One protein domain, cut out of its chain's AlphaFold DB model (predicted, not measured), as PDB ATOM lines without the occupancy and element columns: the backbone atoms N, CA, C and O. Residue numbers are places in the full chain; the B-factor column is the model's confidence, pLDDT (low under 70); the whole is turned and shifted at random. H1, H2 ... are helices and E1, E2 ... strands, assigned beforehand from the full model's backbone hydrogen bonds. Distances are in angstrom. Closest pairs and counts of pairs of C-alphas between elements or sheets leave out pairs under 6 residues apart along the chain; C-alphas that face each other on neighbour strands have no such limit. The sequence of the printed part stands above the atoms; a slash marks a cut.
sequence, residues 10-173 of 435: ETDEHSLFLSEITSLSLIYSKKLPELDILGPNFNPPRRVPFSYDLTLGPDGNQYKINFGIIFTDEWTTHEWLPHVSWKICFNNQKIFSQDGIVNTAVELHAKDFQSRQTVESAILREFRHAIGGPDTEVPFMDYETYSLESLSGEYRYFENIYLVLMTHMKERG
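AT A GLANCE: This is residues 10 to 173 of the 435 residues of an uncharacterized protein of Candidatus Gottesmanbacteria bacterium RBG_16_43_7 (UniProt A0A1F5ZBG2). One twisted sheet of five strands forms a wall, with helices H1, H3 and H5 packed over one face and the other face bare. H1 covers E1 and E2, H3 crosses E2, E3 and E4, and H5 covers E4 and E5, while short H2 and H4 only graze the sheet. The printed part has 164 residues, with H1 E1 H2 E2 E3 E4 E5 H3 H4 H5 along the chain; the sheet's order is E1 E2 E3 E4 E5, all antiparallel. The class is mixed, helices and strands; the whole is compact, with a radius of gyration of the C-alphas of 16.3 A, and elongated, spanning 52 by 30 by 27 A.

HOW THE PARTS SIT: Start with H1, residues 10 to 22, on the sheet at a height of 9.5 A. Edge strand E1, residues 26 to 29, is antiparallel to E2, residues 47 to 56, with N 27 and O 55 3.1 A apart. Between them H2, residues 33 to 37, grazes the sheet with residues 33 to 35. E2, E3 (residues 63 to 72), E4 (residues 81 to 90) and edge strand E5 (residues 93 to 101) form a meander, each the antiparallel neighbour of the one before; look for N 50 and O 69 at 2.7 A, N 68 and O 85 at 2.7 A, and N 86 and O 98 at 2.8 A. H3, residues 116 to 131, runs slantwise to the strands, at 51 degrees to E3 on the local plane. Its residues 124 to 131 touch residues 10 to 14 of H1, the closest C-alphas being those of Thr 11 and Leu 124, 7.0 A apart. H4, residues 148 to 152, grazes the sheet and touches H5, residues 161 to 171, the closest C-alphas being those of Leu 148 and Thr 167, 6.2 A apart. H5 runs along the strands, at 21 degrees to E4 on the local plane. H1, H3 and H5 form a bundle, three helices grouped together, and two layers with the sheet, on the same face. Every O i to N i+4 pair is within hydrogen-bond range in H1, H3, H4 and H5; H2 has 0 of 1, but 2 of 2 O i to N i+3 pairs.

IN THESE COORDINATES: Find C-alpha 10 at (192.369, 191.086, 171.068); from there H1 runs 18.8 A. E2, E3, E4 and E5 measure 29.4 A, 29.1 A, 30.3 A and 25.1 A, and H3 22.2 A. H5 runs 15.6 A to C-alpha 171 at (217.847, 207.165, 175.207).

THE WHOLE: The C-alphas farthest apart, those of Asn 41 and Gly 173, are 52.6 A apart. The printed part has no cut; the links E5 to H3 and H3 to H4 are long. Mean pLDDT of the printed part is 75.8; look for values under 70 at, among others, residues 99 to 107, 132 to 142 and 150 to 159.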
ATOM      1  N   GLU A  10     191.073 191.006 171.770       53.16
ATOM      2  CA  GLU A  10     192.369 191.086 171.068       53.16
ATOM      3  C   GLU A  10     193.009 192.491 171.047       53.16
ATOM      4  O   GLU A  10     194.200 192.655 171.308       53.16
ATOM      5  N   THR A  11     192.228 193.548 170.816       58.81
ATOM      6  CA  THR A  11     192.751 194.929 170.792       58.81
ATOM      7  C   THR A  11     193.266 195.401 172.160       58.81
ATOM      8  O   THR A  11     194.228 196.172 172.243       58.81
ATOM      9  N   ASP A  12     192.626 194.944 173.239       70.12
ATOM     10  CA  ASP A  12     193.053 195.246 174.606       70.12
ATOM     11  C   ASP A  12     194.307 194.442 174.975       70.12
ATOM     12  O   ASP A  12     195.194 194.984 175.627       70.12
ATOM     13  N   GLU A  13     194.454 193.202 174.492       74.44
ATOM     14  CA  GLU A  13     195.665 192.390 174.684       74.44
ATOM     15  C   GLU A  13     196.924 193.070 174.120       74.44
ATOM     16  O   GLU A  13     197.963 193.089 174.780       74.44
ATOM     17  N   HIS A  14     196.840 193.703 172.946       78.19
ATOM     18  CA  HIS A  14     197.960 194.445 172.354       78.19
ATOM     19  C   HIS A  14     198.356 195.698 173.156       78.19
ATOM     20  O   HIS A  14     199.539 195.960 173.384       78.19
ATOM     21  N   SER A  15     197.361 196.456 173.623       80.94
ATOM     22  CA  SER A  15     197.558 197.581 174.549       80.94
ATOM     23  C   SER A  15     198.212 197.138 175.855       80.94
ATOM     24  O   SER A  15     199.167 197.759 176.330       80.94
ATOM     25  N   LEU A  16     197.691 196.054 176.437       82.81
ATOM     26  CA  LEU A  16     198.189 195.462 177.672       82.81
ATOM     27  C   LEU A  16     199.631 195.003 177.500       82.81
ATOM     28  O   LEU A  16     200.457 195.331 178.341       82.81
ATOM     29  N   PHE A  17     199.960 194.359 176.382       83.75
ATOM     30  CA  PHE A  17     201.328 193.969 176.063       83.75
ATOM     31  C   PHE A  17     202.290 195.167 176.058       83.75
ATOM     32  O   PHE A  17     203.302 195.147 176.764       83.75
ATOM     33  N   LEU A  18     201.966 196.245 175.330       85.31
ATOM     34  CA  LEU A  18     202.804 197.451 175.296       85.31
ATOM     35  C   LEU A  18     202.949 198.093 176.687       85.31
ATOM     36  O   LEU A  18     204.025 198.566 177.047       85.31
ATOM     37  N   SER A  19     201.893 198.077 177.499       86.12
ATOM     38  CA  SER A  19     201.931 198.515 178.901       86.12
ATOM     39  C   SER A  19     202.833 197.624 179.764       86.12
ATOM     40  O   SER A  19     203.626 198.125 180.562       86.12
ATOM     41  N   GLU A  20     202.735 196.304 179.618       85.38
ATOM     42  CA  GLU A  20     203.497 195.324 180.393       85.38
ATOM     43  C   GLU A  20     204.998 195.416 180.131       85.38
ATOM     44  O   GLU A  20     205.772 195.389 181.083       85.38
ATOM     45  N   ILE A  21     205.419 195.564 178.873       82.50
ATOM     46  CA  ILE A  21     206.845 195.623 178.512       82.50
ATOM     47  C   ILE A  21     207.479 196.993 178.794       82.50
ATOM     48  O   ILE A  21     208.685 197.068 179.020       82.50
ATOM     49  N   THR A  22     206.683 198.066 178.839       81.69
ATOM     50  CA  THR A  22     207.168 199.428 179.138       81.69
ATOM     51  C   THR A  22     207.016 199.827 180.611       81.69
ATOM     52  O   THR A  22     207.590 200.828 181.035       81.69
ATOM     53  N   SER A  23     206.277 199.053 181.418       82.88
ATOM     54  CA  SER A  23     205.814 199.408 182.779       82.88
ATOM     55  C   SER A  23     204.871 200.613 182.868       82.88
ATOM     56  O   SER A  23     204.620 201.112 183.968       82.88
ATOM     57  N   LEU A  24     204.369 201.125 181.746       86.81
ATOM     58  CA  LEU A  24     203.544 202.328 181.723       86.81
ATOM     59  C   LEU A  24     202.066 201.963 181.758       86.81
ATOM     60  O   LEU A  24     201.582 201.271 180.875       86.81
ATOM     61  N   SER A  25     201.329 202.480 182.741       86.81
ATOM     62  CA  SER A  25     199.891 202.227 182.867       86.81
ATOM     63  C   SER A  25     199.098 202.734 181.660       86.81
ATOM     64  O   SER A  25     199.300 203.868 181.222       86.81
ATOM     65  N   LEU A  26     198.122 201.955 181.203       87.62
ATOM     66  CA  LEU A  26     197.126 202.386 180.221       87.62
ATOM     67  C   LEU A  26     196.198 203.437 180.833       87.62
ATOM     68  O   LEU A  26     195.554 203.171 181.845       87.62
ATOM     69  N   ILE A  27     196.120 204.623 180.227       81.00
ATOM     70  CA  ILE A  27     195.260 205.710 180.741       81.00
ATOM     71  C   ILE A  27     193.908 205.769 180.040       81.00
ATOM     72  O   ILE A  27     192.934 206.263 180.603       81.00
ATOM     73  N   TYR A  28     193.808 205.212 178.842       69.44
ATOM     74  CA  TYR A  28     192.562 205.095 178.103       69.44
ATOM     75  C   TYR A  28     192.810 204.130 176.941       69.44
ATOM     76  O   TYR A  28     193.728 204.379 176.156       69.44
ATOM     77  N   SER A  29     192.039 203.046 176.827       69.50
ATOM     78  CA  SER A  29     192.016 202.221 175.613       69.50
ATOM     79  C   SER A  29     190.751 202.547 174.824       69.50
ATOM     80  O   SER A  29     189.637 202.530 175.351       69.50
ATOM     81  N   LYS A  30     190.920 202.917 173.554       63.53
ATOM     82  CA  LYS A  30     189.813 203.156 172.629       63.53
ATOM     83  C   LYS A  30     189.713 201.949 171.697       63.53
ATOM     84  O   LYS A  30     190.709 201.533 171.115       63.53
ATOM     85  N   LYS A  31     188.515 201.387 171.550       71.94
ATOM     86  CA  LYS A  31     188.217 200.397 170.500       71.94
ATOM     87  C   LYS A  31     188.050 201.128 169.174       71.94
ATOM     88  O   LYS A  31     187.599 202.264 169.220       71.94
ATOM     89  N   LEU A  32     188.373 200.484 168.050       82.62
ATOM     90  CA  LEU A  32     188.222 201.000 166.679       82.62
ATOM     91  C   LEU A  32     186.764 201.449 166.428       82.62
ATOM     92  O   LEU A  32     185.928 200.603 166.091       82.62
ATOM     93  N   PRO A  33     186.405 202.734 166.623       83.75
ATOM     94  CA  PRO A  33     185.003 203.151 166.542       83.75
ATOM     95  C   PRO A  33     184.449 203.044 165.117       83.75
ATOM     96  O   PRO A  33     183.242 202.954 164.913       83.75
ATOM     97  N   GLU A  34     185.320 203.045 164.109       87.69
ATOM     98  CA  GLU A  34     184.935 202.952 162.707       87.69
ATOM     99  C   GLU A  34     184.372 201.570 162.355       87.69
ATOM    100  O   GLU A  34     183.671 201.446 161.359       87.69
ATOM    101  N   LEU A  35     184.591 200.531 163.173       87.31
ATOM    102  CA  LEU A  35     183.971 199.216 162.958       87.31
ATOM    103  C   LEU A  35     182.453 199.220 163.183       87.31
ATOM    104  O   LEU A  35     181.752 198.365 162.639       87.31
ATOM    105  N   ASP A  36     181.926 200.172 163.955       85.06
ATOM    106  CA  ASP A  36     180.497 200.236 164.282       85.06
ATOM    107  C   ASP A  36     179.631 200.682 163.091       85.06
ATOM    108  O   ASP A  36     178.409 200.539 163.125       85.06
ATOM    109  N   ILE A  37     180.250 201.192 162.019       83.44
ATOM    110  CA  ILE A  37     179.551 201.632 160.802       83.44
ATOM    111  C   ILE A  37     179.398 200.510 159.763       83.44
ATOM    112  O   ILE A  37     178.737 200.708 158.741       83.44
ATOM    113  N   LEU A  38     180.009 199.342 160.000       86.50
ATOM    114  CA  LEU A  38     179.935 198.200 159.094       86.50
ATOM    115  C   LEU A  38     178.576 197.504 159.226       86.50
ATOM    116  O   LEU A  38     178.067 197.271 160.321       86.50
ATOM    117  N   GLY A  39     177.979 197.145 158.094       78.50
ATOM    118  CA  GLY A  39     176.677 196.491 158.062       78.50
ATOM    119  C   GLY A  39     176.361 195.894 156.693       78.50
ATOM    120  O   GLY A  39     177.090 196.131 155.730       78.50
ATOM    121  N   PRO A  40     175.241 195.163 156.562       78.25
ATOM    122  CA  PRO A  40     174.903 194.430 155.338       78.25
ATOM    123  C   PRO A  40     174.700 195.334 154.110       78.25
ATOM    124  O   PRO A  40     174.798 194.867 152.981       78.25
ATOM    125  N   ASN A  41     174.441 196.627 154.329       82.81
ATOM    126  CA  ASN A  41     174.240 197.626 153.276       82.81
ATOM    127  C   ASN A  41     175.407 198.616 153.161       82.81
ATOM    128  O   ASN A  41     175.274 199.635 152.481       82.81
ATOM    129  N   PHE A  42     176.519 198.374 153.859       86.06
ATOM    130  CA  PHE A  42     177.684 199.238 153.749       86.06
ATOM    131  C   PHE A  42     178.269 199.113 152.340       86.06
ATOM    132  O   PHE A  42     178.629 198.022 151.896       86.06
ATOM    133  N   ASN A  43     178.326 200.239 151.633       85.75
ATOM    134  CA  ASN A  43     178.962 200.335 150.330       85.75
ATOM    135  C   ASN A  43     180.270 201.118 150.507       85.75
ATOM    136  O   ASN A  43     180.198 202.337 150.703       85.75
ATOM    137  N   PRO A  44     181.436 200.445 150.517       83.31
ATOM    138  CA  PRO A  44     182.695 201.096 150.845       83.31
ATOM    139  C   PRO A  44     183.024 202.194 149.815       83.31
ATOM    140  O   PRO A  44     183.021 201.929 148.610       83.31
ATOM    141  N   PRO A  45     183.297 203.438 150.249       84.06
ATOM    142  CA  PRO A  45     183.882 204.461 149.380       84.06
ATOM    143  C   PRO A  45     185.336 204.096 149.071       84.06
ATOM    144  O   PRO A  45     185.937 203.415 149.889       84.06
ATOM    145  N   ARG A  46     185.925 204.621 147.979       83.31
ATOM    146  CA  ARG A  46     187.300 204.353 147.452       83.31
ATOM    147  C   ARG A  46     188.433 204.212 148.497       83.31
ATOM    148  O   ARG A  46     189.471 203.608 148.235       83.31
ATOM    149  N   ARG A  47     188.260 204.802 149.683       86.38
ATOM    150  CA  ARG A  47     189.140 204.647 150.845       86.38
ATOM    151  C   ARG A  47     188.314 204.440 152.115       86.38
ATOM    152  O   ARG A  47     187.414 205.237 152.378       86.38
ATOM    153  N   VAL A  48     188.668 203.447 152.927       88.75
ATOM    154  CA  VAL A  48     188.036 203.149 154.223       88.75
ATOM    155  C   VAL A  48     189.090 203.241 155.339       88.75
ATOM    156  O   VAL A  48     189.940 202.351 155.432       88.75
ATOM    157  N   PRO A  49     189.086 204.309 156.158       89.50
ATOM    158  CA  PRO A  49     190.053 204.498 157.237       89.50
ATOM    159  C   PRO A  49     189.600 203.879 158.572       89.50
ATOM    160  O   PRO A  49     188.418 203.899 158.907       89.50
ATOM    161  N   PHE A  50     190.570 203.419 159.359       89.25
ATOM    162  CA  PHE A  50     190.442 202.908 160.723       89.25
ATOM    163  C   PHE A  50     191.558 203.493 161.585       89.25
ATOM    164  O   PHE A  50     192.698 203.584 161.126       89.25
ATOM    165  N   SER A  51     191.257 203.882 162.824       87.44
ATOM    166  CA  SER A  51     192.237 204.488 163.725       87.44
ATOM    167  C   SER A  51     192.228 203.858 165.111       87.44
ATOM    168  O   SER A  51     191.197 203.678 165.759       87.44
ATOM    169  N   TYR A  52     193.429 203.543 165.575       85.75
ATOM    170  CA  TYR A  52     193.723 203.024 166.890       85.75
ATOM    171  C   TYR A  52     194.544 204.043 167.678       85.75
ATOM    172  O   TYR A  52     195.692 204.344 167.344       85.75
ATOM    173  N   ASP A  53     193.940 204.562 168.744       86.31
ATOM    174  CA  ASP A  53     194.553 205.548 169.627       86.31
ATOM    175  C   ASP A  53     194.864 204.910 170.980       86.31
ATOM    176  O   ASP A  53     193.965 204.452 171.692       86.31
ATOM    177  N   LEU A  54     196.135 204.948 171.364       87.94
ATOM    178  CA  LEU A  54     196.630 204.386 172.610       87.94
ATOM    179  C   LEU A  54     197.430 205.422 173.396       87.94
ATOM    180  O   LEU A  54     198.275 206.135 172.856       87.94
ATOM    181  N   THR A  55     197.171 205.497 174.701       91.00
ATOM    182  CA  THR A  55     197.896 206.371 175.626       91.00
ATOM    183  C   THR A  55     198.492 205.576 176.787       91.00
ATOM    184  O   THR A  55     197.756 204.964 177.567       91.00
ATOM    185  N   LEU A  56     199.819 205.632 176.926       90.12
ATOM    186  CA  LEU A  56     200.597 204.950 177.963       90.12
ATOM    187  C   LEU A  56     201.258 205.955 178.908       90.12
ATOM    188  O   LEU A  56     201.954 206.863 178.462       90.12
ATOM    189  N   GLY A  57     201.118 205.737 180.211       87.88
ATOM    190  CA  GLY A  57     201.841 206.451 181.259       87.88
ATOM    191  C   GLY A  57     201.127 207.699 181.799       87.88
ATOM    192  O   GLY A  57     200.347 208.324 181.081       87.88
ATOM    193  N   PRO A  58     201.387 208.059 183.071       82.44
ATOM    194  CA  PRO A  58     200.795 209.209 183.761       82.44
ATOM    195  C   PRO A  58     201.322 210.556 183.268       82.44
ATOM    196  O   PRO A  58     202.343 210.635 182.578       82.44
ATOM    197  N   ASP A  59     200.616 211.620 183.660       78.19
ATOM    198  CA  ASP A  59     200.956 213.012 183.365       78.19
ATOM    199  C   ASP A  59     202.460 213.278 183.537       78.19
ATOM    200  O   ASP A  59     203.064 212.963 184.563       78.19
ATOM    201  N   GLY A  60     203.083 213.846 182.503       71.56
ATOM    202  CA  GLY A  60     204.518 214.145 182.490       71.56
ATOM    203  C   GLY A  60     205.432 213.005 182.019       71.56
ATOM    204  O   GLY A  60     206.627 213.246 181.862       71.56
ATOM    205  N   ASN A  61     204.914 211.812 181.714       79.75
ATOM    206  CA  ASN A  61     205.633 210.736 181.014       79.75
ATOM    207  C   ASN A  61     204.696 209.939 180.086       79.75
ATOM    208  O   ASN A  61     204.698 208.709 180.076       79.75
ATOM    209  N   GLN A  62     203.883 210.656 179.317       89.38
ATOM    210  CA  GLN A  62     202.816 210.078 178.512       89.38
ATOM    211  C   GLN A  62     203.276 209.807 177.078       89.38
ATOM    212  O   GLN A  62     203.669 210.733 176.367       89.38
ATOM    213  N   TYR A  63     203.144 208.567 176.618       90.50
ATOM    214  CA  TYR A  63     203.263 208.209 175.209       90.50
ATOM    215  C   TYR A  63     201.877 208.163 174.580       90.50
ATOM    216  O   TYR A  63     200.968 207.533 175.117       90.50
ATOM    217  N   LYS A  64     201.724 208.822 173.434       91.31
ATOM    218  CA  LYS A  64     200.543 208.724 172.575       91.31
ATOM    219  C   LYS A  64     200.942 208.009 171.301       91.31
ATOM    220  O   LYS A  64     201.802 208.507 170.575       91.31
ATOM    221  N   ILE A  65     200.335 206.858 171.070       89.12
ATOM    222  CA  ILE A  65     200.542 206.017 169.900       89.12
ATOM    223  C   ILE A  65     199.260 206.112 169.086       89.12
ATOM    224  O   ILE A  65     198.192 205.723 169.552       89.12
ATOM    225  N   ASN A  66     199.368 206.673 167.890       87.25
ATOM    226  CA  ASN A  66     198.289 206.700 166.917       87.25
ATOM    227  C   ASN A  66     198.684 205.736 165.808       87.25
ATOM    228  O   ASN A  66     199.728 205.935 165.197       87.25
ATOM    229  N   PHE A  67     197.880 204.711 165.565       86.19
ATOM    230  CA  PHE A  67     198.057 203.767 164.469       86.19
ATOM    231  C   PHE A  67     196.811 203.826 163.587       86.19
ATOM    232  O   PHE A  67     195.697 203.672 164.070       86.19
ATOM    233  N   GLY A  68     196.979 204.111 162.305       85.44
ATOM    234  CA  GLY A  68     195.902 204.236 161.336       85.44
ATOM    235  C   GLY A  68     196.088 203.254 160.193       85.44
ATOM    236  O   GLY A  68     197.194 203.114 159.684       85.44
ATOM    237  N   ILE A  69     195.003 202.624 159.760       85.31
ATOM    238  CA  ILE A  69     194.963 201.799 158.551       85.31
ATOM    239  C   ILE A  69     193.955 202.403 157.593       85.31
ATOM    240  O   ILE A  69     192.828 202.700 157.979       85.31
ATOM    241  N   ILE A  70     194.325 202.543 156.329       84.56
ATOM    242  CA  ILE A  70     193.422 202.954 155.262       84.56
ATOM    243  C   ILE A  70     193.379 201.841 154.229       84.56
ATOM    244  O   ILE A  70     194.364 201.615 153.538       84.56
ATOM    245  N   PHE A  71     192.242 201.170 154.083       85.69
ATOM    246  CA  PHE A  71     192.044 200.253 152.964       85.69
ATOM    247  C   PHE A  71     191.631 201.035 151.722       85.69
ATOM    248  O   PHE A  71     190.728 201.873 151.795       85.69
ATOM    249  N   THR A  72     192.247 200.759 150.577       80.50
ATOM    250  CA  THR A  72     191.909 201.424 149.317       80.50
ATOM    251  C   THR A  72     192.074 200.514 148.106       80.50
ATOM    252  O   THR A  72     192.970 199.677 148.057       80.50
ATOM    253  N   ASP A  73     191.198 200.693 147.120       75.38
ATOM    254  CA  ASP A  73     191.216 200.009 145.821       75.38
ATOM    255  C   ASP A  73     191.892 200.844 144.717       75.38
ATOM    256  O   ASP A  73     191.707 200.605 143.521       75.38
ATOM    257  N   GLU A  74     192.667 201.859 145.111       68.88
ATOM    258  CA  GLU A  74     193.286 202.814 144.194       68.88
ATOM    259  C   GLU A  74     194.346 202.216 143.279       68.88
ATOM    260  O   GLU A  74     194.448 202.640 142.127       68.88
ATOM    261  N   TRP A  75     195.109 201.253 143.791       59.81
ATOM    262  CA  TRP A  75     196.239 200.639 143.089       59.81
ATOM    263  C   TRP A  75     195.844 199.353 142.364       59.81
ATOM    264  O   TRP A  75     196.404 199.016 141.325       59.81
ATOM    265  N   THR A  76     194.835 198.655 142.882       57.28
ATOM    266  CA  THR A  76     194.369 197.367 142.371       57.28
ATOM    267  C   THR A  76     192.848 197.375 142.294       57.28
ATOM    268  O   THR A  76     192.150 197.328 143.303       57.28
ATOM    269  N   THR A  77     192.298 197.454 141.080       64.00
ATOM    270  CA  THR A  77     190.843 197.532 140.895       64.00
ATOM    271  C   THR A  77     190.164 196.291 141.485       64.00
ATOM    272  O   THR A  77     190.445 195.177 141.057       64.00
ATOM    273  N   HIS A  78     189.235 196.504 142.425       67.06
ATOM    274  CA  HIS A  78     188.501 195.474 143.180       67.06
ATOM    275  C   HIS A  78     189.283 194.719 144.266       67.06
ATOM    276  O   HIS A  78     188.680 193.886 144.947       67.06
ATOM    277  N   GLU A  79     190.554 195.042 144.488       72.31
ATOM    278  CA  GLU A  79     191.356 194.543 145.609       72.31
ATOM    279  C   GLU A  79     191.690 195.722 146.525       72.31
ATOM    280  O   GLU A  79     192.329 196.686 146.112       72.31
ATOM    281  N   TRP A  80     191.231 195.658 147.770       78.50
ATOM    282  CA  TRP A  80     191.432 196.705 148.762       78.50
ATOM    283  C   TRP A  80     192.697 196.411 149.552       78.50
ATOM    284  O   TRP A  80     192.718 195.500 150.382       78.50
ATOM    285  N   LEU A  81     193.738 197.194 149.293       72.69
ATOM    286  CA  LEU A  81     195.024 197.084 149.967       72.69
ATOM    287  C   LEU A  81     195.082 198.067 151.140       72.69
ATOM    288  O   LEU A  81     194.616 199.204 151.006       72.69
ATOM    289  N   PRO A  82     195.628 197.665 152.294       73.81
ATOM    290  CA  PRO A  82     195.827 198.565 153.411       73.81
ATOM    291  C   PRO A  82     197.086 199.413 153.235       73.81
ATOM    292  O   PRO A  82     198.142 198.976 152.783       73.81
ATOM    293  N   HIS A  83     196.956 200.646 153.681       74.12
ATOM    294  CA  HIS A  83     198.022 201.602 153.885       74.12
ATOM    295  C   HIS A  83     198.091 201.888 155.378       74.12
ATOM    296  O   HIS A  83     197.088 202.322 155.956       74.12
ATOM    297  N   VAL A  84     199.226 201.609 156.012       75.56
ATOM    298  CA  VAL A  84     199.377 201.800 157.455       75.56
ATOM    299  C   VAL A  84     200.148 203.080 157.724       75.56
ATOM    300  O   VAL A  84     201.108 203.431 157.044       75.56
ATOM    301  N   SER A  85     199.727 203.770 158.766       76.94
ATOM    302  CA  SER A  85     200.359 204.978 159.260       76.94
ATOM    303  C   SER A  85     200.461 204.865 160.763       76.94
ATOM    304  O   SER A  85     199.555 204.353 161.419       76.94
ATOM    305  N   TRP A  86     201.544 205.346 161.347       80.44
ATOM    306  CA  TRP A  86     201.613 205.447 162.789       80.44
ATOM    307  C   TRP A  86     202.515 206.567 163.247       80.44
ATOM    308  O   TRP A  86     203.430 207.017 162.562       80.44
ATOM    309  N   LYS A  87     202.216 207.049 164.445       84.50
ATOM    310  CA  LYS A  87     202.896 208.168 165.067       84.50
ATOM    311  C   LYS A  87     203.017 207.907 166.550       84.50
ATOM    312  O   LYS A  87     202.040 207.554 167.207       84.50
ATOM    313  N   ILE A  88     204.206 208.164 167.082       87.56
ATOM    314  CA  ILE A  88     204.460 208.131 168.516       87.56
ATOM    315  C   ILE A  88     204.823 209.539 168.967       87.56
ATOM    316  O   ILE A  88     205.708 210.197 168.413       87.56
ATOM    317  N   CYS A  89     204.111 210.020 169.979       90.31
ATOM    318  CA  CYS A  89     204.417 211.263 170.667       90.31
ATOM    319  C   CYS A  89     204.769 210.969 172.117       90.31
ATOM    320  O   CYS A  89     204.086 210.182 172.759       90.31
ATOM    321  N   PHE A  90     205.751 211.676 172.658       91.50
ATOM    322  CA  PHE A  90     206.048 211.704 174.079       91.50
ATOM    323  C   PHE A  90     205.699 213.090 174.630       91.50
ATOM    324  O   PHE A  90     206.168 214.100 174.112       91.50
ATOM    325  N   ASN A  91     204.823 213.169 175.634       91.06
ATOM    326  CA  ASN A  91     204.328 214.428 176.207       91.06
ATOM    327  C   ASN A  91     203.871 215.447 175.134       91.06
ATOM    328  O   ASN A  91     204.191 216.632 175.195       91.06
ATOM    329  N   ASN A  92     203.115 214.970 174.135       88.81
ATOM    330  CA  ASN A  92     202.642 215.720 172.956       88.81
ATOM    331  C   ASN A  92     203.722 216.184 171.964       88.81
ATOM    332  O   ASN A  92     203.382 216.777 170.940       88.81
ATOM    333  N   GLN A  93     204.997 215.888 172.204       89.31
ATOM    334  CA  GLN A  93     206.054 216.096 171.223       89.31
ATOM    335  C   GLN A  93     206.167 214.856 170.346       89.31
ATOM    336  O   GLN A  93     206.297 213.742 170.845       89.31
ATOM    337  N   LYS A  94     206.076 215.036 169.027       88.62
ATOM    338  CA  LYS A  94     206.259 213.942 168.069       88.62
ATOM    339  C   LYS A  94     207.701 213.443 168.175       88.62
ATOM    340  O   LYS A  94     208.608 214.238 167.958       88.62
ATOM    341  N   ILE A  95     207.881 212.158 168.465       85.69
ATOM    342  CA  ILE A  95     209.204 211.516 168.472       85.69
ATOM    343  C   ILE A  95     209.413 210.642 167.237       85.69
ATOM    344  O   ILE A  95     210.538 210.506 166.781       85.69
ATOM    345  N   PHE A  96     208.336 210.098 166.663       81.50
ATOM    346  CA  PHE A  96     208.413 209.269 165.465       81.50
ATOM    347  C   PHE A  96     207.113 209.323 164.658       81.50
ATOM    348  O   PHE A  96     206.033 209.536 165.221       81.50
ATOM    349  N   SER A  97     207.215 209.143 163.342       75.69
ATOM    350  CA  SER A  97     206.072 208.950 162.452       75.69
ATOM    351  C   SER A  97     206.499 208.157 161.227       75.69
ATOM    352  O   SER A  97     207.521 208.481 160.635       75.69
ATOM    353  N   GLN A  98     205.672 207.208 160.812       70.69
ATOM    354  CA  GLN A  98     205.835 206.472 159.566       70.69
ATOM    355  C   GLN A  98     204.491 206.350 158.854       70.69
ATOM    356  O   GLN A  98     203.435 206.355 159.487       70.69
ATOM    357  N   ASP A  99     204.556 206.301 157.531       62.25
ATOM    358  CA  ASP A  99     203.414 206.171 156.635       62.25
ATOM    359  C   ASP A  99     203.861 205.358 155.415       62.25
ATOM    360  O   ASP A  99     204.936 205.636 154.870       62.25
ATOM    361  N   GLY A 100     203.103 204.332 155.028       56.88
ATOM    362  CA  GLY A 100     203.498 203.448 153.934       56.88
ATOM    363  C   GLY A 100     202.482 202.372 153.557       56.88
ATOM    364  O   GLY A 100     201.602 201.982 154.328       56.88
ATOM    365  N   ILE A 101     202.613 201.874 152.324       49.59
ATOM    366  CA  ILE A 101     201.858 200.717 151.832       49.59
ATOM    367  C   ILE A 101     202.508 199.458 152.411       49.59
ATOM    368  O   ILE A 101     203.684 199.207 152.147       49.59
ATOM    369  N   VAL A 102     201.738 198.653 153.143       51.34
ATOM    370  CA  VAL A 102     202.186 197.332 153.605       51.34
ATOM    371  C   VAL A 102     201.733 196.305 152.580       51.34
ATOM    372  O   VAL A 102     200.563 196.268 152.197       51.34
ATOM    373  N   ASN A 103     202.657 195.472 152.102       44.66
ATOM    374  CA  ASN A 103     202.297 194.336 151.262       44.66
ATOM    375  C   ASN A 103     201.573 193.309 152.136       44.66
ATOM    376  O   ASN A 103     202.204 192.571 152.889       44.66
ATOM    377  N   THR A 104     200.244 193.285 152.077       50.56
ATOM    378  CA  THR A 104     199.469 192.372 152.913       50.56
ATOM    379  C   THR A 104     199.136 191.081 152.206       50.56
ATOM    380  O   THR A 104     198.689 191.056 151.060       50.56
ATOM    381  N   ALA A 105     199.239 189.996 152.966       49.16
ATOM    382  CA  ALA A 105     198.841 188.658 152.554       49.16
ATOM    383  C   ALA A 105     197.325 188.496 152.331       49.16
ATOM    384  O   ALA A 105     196.899 187.494 151.766       49.16
ATOM    385  N   VAL A 106     196.492 189.447 152.786       57.47
ATOM    386  CA  VAL A 106     195.034 189.383 152.596       57.47
ATOM    387  C   VAL A 106     194.547 190.445 151.640       57.47
ATOM    388  O   VAL A 106     194.775 191.639 151.820       57.47
ATOM    389  N   GLU A 107     193.829 189.951 150.644       66.81
ATOM    390  CA  GLU A 107     193.028 190.718 149.713       66.81
ATOM    391  C   GLU A 107     191.632 190.840 150.305       66.81
ATOM    392  O   GLU A 107     190.958 189.839 150.554       66.81
ATOM    393  N   LEU A 108     191.210 192.074 150.569       77.88
ATOM    394  CA  LEU A 108     189.812 192.354 150.845       77.88
ATOM    395  C   LEU A 108     189.134 192.784 149.549       77.88
ATOM    396  O   LEU A 108     189.674 193.540 148.744       77.88
ATOM    397  N   HIS A 109     187.909 192.335 149.368       84.88
ATOM    398  CA  HIS A 109     187.003 192.809 148.342       84.88
ATOM    399  C   HIS A 109     185.885 193.632 148.983       84.88
ATOM    400  O   HIS A 109     185.643 193.582 150.188       84.88
ATOM    401  N   ALA A 110     185.126 194.348 148.154       83.69
ATOM    402  CA  ALA A 110     184.024 195.192 148.624       83.69
ATOM    403  C   ALA A 110     183.018 194.447 149.530       83.69
ATOM    404  O   ALA A 110     182.491 195.024 150.478       83.69
ATOM    405  N   LYS A 111     182.778 193.154 149.269       85.81
ATOM    406  CA  LYS A 111     181.891 192.300 150.080       85.81
ATOM    407  C   LYS A 111     182.418 192.046 151.495       85.81
ATOM    408  O   LYS A 111     181.620 191.840 152.402       85.81
ATOM    409  N   ASP A 112     183.731 192.068 151.700       88.69
ATOM    410  CA  ASP A 112     184.330 191.731 152.992       88.69
ATOM    411  C   ASP A 112     184.067 192.831 154.025       88.69
ATOM    412  O   ASP A 112     183.904 192.537 155.207       88.69
ATOM    413  N   PHE A 113     183.854 194.072 153.568       88.38
ATOM    414  CA  PHE A 113     183.403 195.192 154.400       88.38
ATOM    415  C   PHE A 113     181.963 195.056 154.924       88.38
ATOM    416  O   PHE A 113     181.520 195.870 155.733       88.38
ATOM    417  N   GLN A 114     181.224 194.025 154.508       87.44
ATOM    418  CA  GLN A 114     179.920 193.687 155.090       87.44
ATOM    419  C   GLN A 114     180.061 192.838 156.365       87.44
ATOM    420  O   GLN A 114     179.104 192.711 157.128       87.44
ATOM    421  N   SER A 115     181.243 192.259 156.606       87.56
ATOM    422  CA  SER A 115     181.550 191.421 157.763       87.56
ATOM    423  C   SER A 115     182.470 192.162 158.728       87.56
ATOM    424  O   SER A 115     183.674 192.277 158.494       87.56
ATOM    425  N   ARG A 116     181.917 192.611 159.863       87.31
ATOM    426  CA  ARG A 116     182.703 193.221 160.951       87.31
ATOM    427  C   ARG A 116     183.875 192.333 161.358       87.31
ATOM    428  O   ARG A 116     184.995 192.814 161.435       87.31
ATOM    429  N   GLN A 117     183.616 191.039 161.552       86.62
ATOM    430  CA  GLN A 117     184.628 190.075 161.979       86.62
ATOM    431  C   GLN A 117     185.790 189.978 160.982       86.62
ATOM    432  O   GLN A 117     186.945 189.916 161.396       86.62
ATOM    433  N   THR A 118     185.504 189.986 159.677       86.56
ATOM    434  CA  THR A 118     186.537 189.886 158.635       86.56
ATOM    435  C   THR A 118     187.427 191.127 158.620       86.56
ATOM    436  O   THR A 118     188.650 191.003 158.611       86.56
ATOM    437  N   VAL A 119     186.824 192.320 158.665       87.19
ATOM    438  CA  VAL A 119     187.561 193.594 158.661       87.19
ATOM    439  C   VAL A 119     188.356 193.782 159.950       87.19
ATOM    440  O   VAL A 119     189.528 194.141 159.899       87.19
ATOM    441  N   GLU A 120     187.750 193.488 161.100       86.56
ATOM    442  CA  GLU A 120     188.408 193.544 162.407       86.56
ATOM    443  C   GLU A 120     189.625 192.617 162.453       86.56
ATOM    444  O   GLU A 120     190.710 193.057 162.826       86.56
ATOM    445  N   SER A 121     189.491 191.380 161.962       83.19
ATOM    446  CA  SER A 121     190.612 190.432 161.874       83.19
ATOM    447  C   SER A 121     191.748 190.953 160.986       83.19
ATOM    448  O   SER A 121     192.921 190.779 161.315       83.19
ATOM    449  N   ALA A 122     191.424 191.604 159.863       82.62
ATOM    450  CA  ALA A 122     192.429 192.197 158.983       82.62
ATOM    451  C   ALA A 122     193.157 193.367 159.667       82.62
ATOM    452  O   ALA A 122     194.383 193.396 159.661       82.62
ATOM    453  N   ILE A 123     192.423 194.280 160.311       84.06
ATOM    454  CA  ILE A 123     193.000 195.422 161.041       84.06
ATOM    455  C   ILE A 123     193.903 194.953 162.179       84.06
ATOM    456  O   ILE A 123     195.017 195.449 162.330       84.06
ATOM    457  N   LEU A 124     193.430 193.997 162.979       80.44
ATOM    458  CA  LEU A 124     194.175 193.476 164.120       80.44
ATOM    459  C   LEU A 124     195.464 192.788 163.689       80.44
ATOM    460  O   LEU A 124     196.483 192.939 164.356       80.44
ATOM    461  N   ARG A 125     195.455 192.090 162.551       78.25
ATOM    462  CA  ARG A 125     196.679 191.512 162.001       78.25
ATOM    463  C   ARG A 125     197.701 192.587 161.637       78.25
ATOM    464  O   ARG A 125     198.858 192.444 162.016       78.25
ATOM    465  N   GLU A 126     197.296 193.651 160.948       77.62
ATOM    466  CA  GLU A 126     198.214 194.748 160.604       77.62
ATOM    467  C   GLU A 126     198.706 195.490 161.855       77.62
ATOM    468  O   GLU A 126     199.872 195.861 161.955       77.62
ATOM    469  N   PHE A 127     197.847 195.660 162.862       79.25
ATOM    470  CA  PHE A 127     198.260 196.265 164.124       79.25
ATOM    471  C   PHE A 127     199.251 195.386 164.893       79.25
ATOM    472  O   PHE A 127     200.273 195.868 165.386       79.25
ATOM    473  N   ARG A 128     198.998 194.073 164.946       75.25
ATOM    474  CA  ARG A 128     199.948 193.087 165.468       75.25
ATOM    475  C   ARG A 128     201.259 193.148 164.694       75.25
ATOM    476  O   ARG A 128     202.317 193.035 165.313       75.25
ATOM    477  N   HIS A 129     201.190 193.363 163.380       71.94
ATOM    478  CA  HIS A 129     202.381 193.503 162.562       71.94
ATOM    479  C   HIS A 129     203.225 194.707 163.023       71.94
ATOM    480  O   HIS A 129     204.408 194.580 163.330       71.94
ATOM    481  N   ALA A 130     202.573 195.855 163.211       74.06
ATOM    482  CA  ALA A 130     203.221 197.079 163.669       74.06
ATOM    483  C   ALA A 130     203.747 197.019 165.117       74.06
ATOM    484  O   ALA A 130     204.659 197.758 165.474       74.06
ATOM    485  N   ILE A 131     203.199 196.169 165.989       74.19
ATOM    486  CA  ILE A 131     203.737 195.975 167.348       74.19
ATOM    487  C   ILE A 131     204.947 195.035 167.353       74.19
ATOM    488  O   ILE A 131     205.863 195.238 168.143       74.19
ATOM    489  N   GLY A 132     204.985 194.020 166.490       63.22
ATOM    490  CA  GLY A 132     206.010 192.973 166.500       63.22
ATOM    491  C   GLY A 132     205.451 191.590 166.814       63.22
ATOM    492  O   GLY A 132     204.465 191.441 167.537       63.22
ATOM    493  N   GLY A 133     206.083 190.566 166.242       46.66
ATOM    494  CA  GLY A 133     205.729 189.156 166.401       46.66
ATOM    495  C   GLY A 133     206.284 188.301 165.256       46.66
ATOM    496  O   GLY A 133     206.823 188.841 164.295       46.66
ATOM    497  N   PRO A 134     206.110 186.978 165.259       32.38
ATOM    498  CA  PRO A 134     206.748 186.086 164.288       32.38
ATOM    499  C   PRO A 134     206.009 186.138 162.946       32.38
ATOM    500  O   PRO A 134     206.555 185.809 161.901       32.38
ATOM    501  N   ASP A 135     204.776 186.637 162.999       34.66
ATOM    502  CA  ASP A 135     203.885 186.956 161.904       34.66
ATOM    503  C   ASP A 135     204.310 188.227 161.153       34.66
ATOM    504  O   ASP A 135     203.671 188.608 160.177       34.66
ATOM    505  N   THR A 136     205.363 188.909 161.623       40.06
ATOM    506  CA  THR A 136     205.887 190.113 160.969       40.06
ATOM    507  C   THR A 136     207.013 189.860 159.995       40.06
ATOM    508  O   THR A 136     207.459 190.795 159.348       40.06
ATOM    509  N   GLU A 137     207.532 188.632 159.933       41.62
ATOM    510  CA  GLU A 137     208.818 188.338 159.285       41.62
ATOM    511  C   GLU A 137     209.997 189.137 159.855       41.62
ATOM    512  O   GLU A 137     211.125 188.967 159.392       41.62
ATOM    513  N   VAL A 138     209.775 189.953 160.888       43.00
ATOM    514  CA  VAL A 138     210.824 190.684 161.561       43.00
ATOM    515  C   VAL A 138     211.380 189.799 162.681       43.00
ATOM    516  O   VAL A 138     210.733 189.621 163.721       43.00
ATOM    517  N   PRO A 139     212.580 189.216 162.507       43.59
ATOM    518  CA  PRO A 139     213.284 188.580 163.607       43.59
ATOM    519  C   PRO A 139     213.563 189.611 164.703       43.59
ATOM    520  O   PRO A 139     213.744 190.793 164.422       43.59
ATOM    521  N   PHE A 140     213.598 189.138 165.949       52.03
ATOM    522  CA  PHE A 140     213.858 189.914 167.160       52.03
ATOM    523  C   PHE A 140     214.728 191.167 166.913       52.03
ATOM    524  O   PHE A 140     215.912 191.051 166.584       52.03
ATOM    525  N   MET A 141     214.136 192.360 167.049       61.06
ATOM    526  CA  MET A 141     214.821 193.615 166.740       61.06
ATOM    527  C   MET A 141     215.739 194.047 167.881       61.06
ATOM    528  O   MET A 141     215.354 194.134 169.049       61.06
ATOM    529  N   ASP A 142     216.970 194.368 167.509       67.88
ATOM    530  CA  ASP A 142     218.015 194.821 168.405       67.88
ATOM    531  C   ASP A 142     217.855 196.302 168.776       67.88
ATOM    532  O   ASP A 142     218.529 197.169 168.230       67.88
ATOM    533  N   TYR A 143     217.002 196.625 169.749       73.94
ATOM    534  CA  TYR A 143     216.901 198.010 170.230       73.94
ATOM    535  C   TYR A 143     218.204 198.544 170.843       73.94
ATOM    536  O   TYR A 143     218.301 199.744 171.088       73.94
ATOM    537  N   GLU A 144     219.216 197.718 171.132       72.00
ATOM    538  CA  GLU A 144     220.497 198.213 171.643       72.00
ATOM    539  C   GLU A 144     221.334 198.854 170.531       72.00
ATOM    540  O   GLU A 144     222.021 199.837 170.815       72.00
ATOM    541  N   THR A 145     221.230 198.380 169.285       72.44
ATOM    542  CA  THR A 145     221.990 198.925 168.144       72.44
ATOM    543  C   THR A 145     221.406 200.193 167.538       72.44
ATOM    544  O   THR A 145     222.155 200.927 166.903       72.44
ATOM    545  N   TYR A 146     220.119 200.485 167.745       71.94
ATOM    546  CA  TYR A 146     219.463 201.655 167.142       71.94
ATOM    547  C   TYR A 146     219.363 202.840 168.106       71.94
ATOM    548  O   TYR A 146     219.097 202.655 169.291       71.94
ATOM    549  N   SER A 147     219.552 204.065 167.620       77.00
ATOM    550  CA  SER A 147     219.057 205.291 168.269       77.00
ATOM    551  C   SER A 147     217.752 205.741 167.603       77.00
ATOM    552  O   SER A 147     217.392 205.228 166.546       77.00
ATOM    553  N   LEU A 148     217.027 206.697 168.188       76.00
ATOM    554  CA  LEU A 148     215.855 207.291 167.535       76.00
ATOM    555  C   LEU A 148     216.223 207.930 166.197       76.00
ATOM    556  O   LEU A 148     215.443 207.843 165.255       76.00
ATOM    557  N   GLU A 149     217.421 208.508 166.119       73.31
ATOM    558  CA  GLU A 149     218.015 209.020 164.882       73.31
ATOM    559  C   GLU A 149     218.268 207.889 163.869       73.31
ATOM    560  O   GLU A 149     217.970 208.034 162.695       73.31
ATOM    561  N   SER A 150     218.712 206.702 164.298       69.12
ATOM    562  CA  SER A 150     218.840 205.559 163.374       69.12
ATOM    563  C   SER A 150     217.490 205.123 162.789       69.12
ATOM    564  O   SER A 150     217.417 204.711 161.635       69.12
ATOM    565  N   LEU A 151     216.410 205.235 163.570       64.38
ATOM    566  CA  LEU A 151     215.072 204.813 163.151       64.38
ATOM    567  C   LEU A 151     214.415 205.808 162.185       64.38
ATOM    568  O   LEU A 151     213.598 205.393 161.364       64.38
ATOM    569  N   SER A 152     214.758 207.104 162.233       59.28
ATOM    570  CA  SER A 152     214.198 208.115 161.318       59.28
ATOM    571  C   SER A 152     214.628 207.945 159.859       59.28
ATOM    572  O   SER A 152     213.930 208.426 158.963       59.28
ATOM    573  N   GLY A 153     215.736 207.242 159.609       49.25
ATOM    574  CA  GLY A 153     216.273 207.003 158.272       49.25
ATOM    575  C   GLY A 153     215.826 205.702 157.590       49.25
ATOM    576  O   GLY A 153     216.013 205.570 156.379       49.25
ATOM    577  N   GLU A 154     215.255 204.727 158.301       48.91
ATOM    578  CA  GLU A 154     215.108 203.342 157.808       48.91
ATOM    579  C   GLU A 154     213.664 202.979 157.446       48.91
ATOM    580  O   GLU A 154     212.979 202.224 158.131       48.91
ATOM    581  N   TYR A 155     213.195 203.499 156.313       44.16
ATOM    582  CA  TYR A 155     211.771 203.508 155.954       44.16
ATOM    583  C   TYR A 155     211.106 202.156 155.621       44.16
ATOM    584  O   TYR A 155     209.912 202.154 155.334       44.16
ATOM    585  N   ARG A 156     211.817 201.016 155.584       44.31
ATOM    586  CA  ARG A 156     211.249 199.760 155.025       44.31
ATOM    587  C   ARG A 156     211.500 198.461 155.801       44.31
ATOM    588  O   ARG A 156     210.975 197.434 155.395       44.31
ATOM    589  N   TYR A 157     212.272 198.478 156.888       43.44
ATOM    590  CA  TYR A 157     212.594 197.253 157.649       43.44
ATOM    591  C   TYR A 157     212.279 197.342 159.153       43.44
ATOM    592  O   TYR A 157     212.395 196.341 159.857       43.44
ATOM    593  N   PHE A 158     211.834 198.507 159.643       53.00
ATOM    594  CA  PHE A 158     211.651 198.779 161.074       53.00
ATOM    595  C   PHE A 158     210.288 199.400 161.398       53.00
ATOM    596  O   PHE A 158     210.190 200.403 162.098       53.00
ATOM    597  N   GLU A 159     209.214 198.773 160.915       58.47
ATOM    598  CA  GLU A 159     207.820 199.212 161.108       58.47
ATOM    599  C   GLU A 159     207.277 198.945 162.522       58.47
ATOM    600  O   GLU A 159     206.106 198.622 162.706       58.47
ATOM    601  N   ASN A 160     208.132 199.007 163.542       74.00
ATOM    602  CA  ASN A 160     207.823 198.427 164.835       74.00
ATOM    603  C   ASN A 160     207.676 199.488 165.937       74.00
ATOM    604  O   ASN A 160     208.652 200.065 166.425       74.00
ATOM    605  N   ILE A 161     206.429 199.701 166.369       81.06
ATOM    606  CA  ILE A 161     206.043 200.564 167.493       81.06
ATOM    607  C   ILE A 161     206.847 200.201 168.743       81.06
ATOM    608  O   ILE A 161     207.334 201.088 169.445       81.06
ATOM    609  N   TYR A 162     207.019 198.906 169.017       81.50
ATOM    610  CA  TYR A 162     207.793 198.436 170.158       81.50
ATOM    611  C   TYR A 162     209.272 198.851 170.066       81.50
ATOM    612  O   TYR A 162     209.793 199.392 171.039       81.50
ATOM    613  N   LEU A 163     209.931 198.719 168.911       80.50
ATOM    614  CA  LEU A 163     211.323 199.137 168.719       80.50
ATOM    615  C   LEU A 163     211.502 200.634 168.983       80.50
ATOM    616  O   LEU A 163     212.432 201.017 169.696       80.50
ATOM    617  N   VAL A 164     210.605 201.481 168.471       82.25
ATOM    618  CA  VAL A 164     210.670 202.930 168.724       82.25
ATOM    619  C   VAL A 164     210.481 203.244 170.203       82.25
ATOM    620  O   VAL A 164     211.247 204.034 170.759       82.25
ATOM    621  N   LEU A 165     209.499 202.621 170.865       86.31
ATOM    622  CA  LEU A 165     209.271 202.826 172.298       86.31
ATOM    623  C   LEU A 165     210.493 202.408 173.119       86.31
ATOM    624  O   LEU A 165     210.970 203.189 173.941       86.31
ATOM    625  N   MET A 166     211.037 201.218 172.866       85.12
ATOM    626  CA  MET A 166     212.210 200.706 173.575       85.12
ATOM    627  C   MET A 166     213.447 201.566 173.326       85.12
ATOM    628  O   MET A 166     214.181 201.880 174.262       85.12
ATOM    629  N   THR A 167     213.653 202.018 172.092       84.75
ATOM    630  CA  THR A 167     214.774 202.894 171.742       84.75
ATOM    631  C   THR A 167     214.658 204.249 172.435       84.75
ATOM    632  O   THR A 167     215.622 204.710 173.043       84.75
ATOM    633  N   HIS A 168     213.465 204.850 172.457       86.94
ATOM    634  CA  HIS A 168     213.236 206.092 173.196       86.94
ATOM    635  C   HIS A 168     213.465 205.914 174.706       86.94
ATOM    636  O   HIS A 168     214.106 206.745 175.349       86.94
ATOM    637  N   MET A 169     212.974 204.816 175.291       86.19
ATOM    638  CA  MET A 169     213.208 204.492 176.702       86.19
ATOM    639  C   MET A 169     214.706 204.347 177.011       86.19
ATOM    640  O   MET A 169     215.174 204.883 178.020       86.19
ATOM    641  N   LYS A 170     215.464 203.694 176.120       87.44
ATOM    642  CA  LYS A 170     216.923 203.558 176.213       87.44
ATOM    643  C   LYS A 170     217.622 204.917 176.200       87.44
ATOM    644  O   LYS A 170     218.463 205.165 177.060       87.44
ATOM    645  N   GLU A 171     217.260 205.815 175.285       85.81
ATOM    646  CA  GLU A 171     217.847 207.165 175.207       85.81
ATOM    647  C   GLU A 171     217.594 208.005 176.460       85.81
ATOM    648  O   GLU A 171     218.409 208.847 176.836       85.81
ATOM    649  N   ARG A 172     216.494 207.735 177.165       85.56
ATOM    650  CA  ARG A 172     216.194 208.349 178.463       85.56
ATOM    651  C   ARG A 172     216.933 207.702 179.639       85.56
ATOM    652  O   ARG A 172     216.728 208.123 180.777       85.56
ATOM    653  N   GLY A 173     217.771 206.697 179.389       85.50
ATOM    654  CA  GLY A 173     218.532 205.979 180.409       85.50
ATOM    655  C   GLY A 173     217.675 205.051 181.272       85.50
ATOM    656  O   GLY A 173     218.040 204.777 182.416       85.50
TER     657      GLY A 173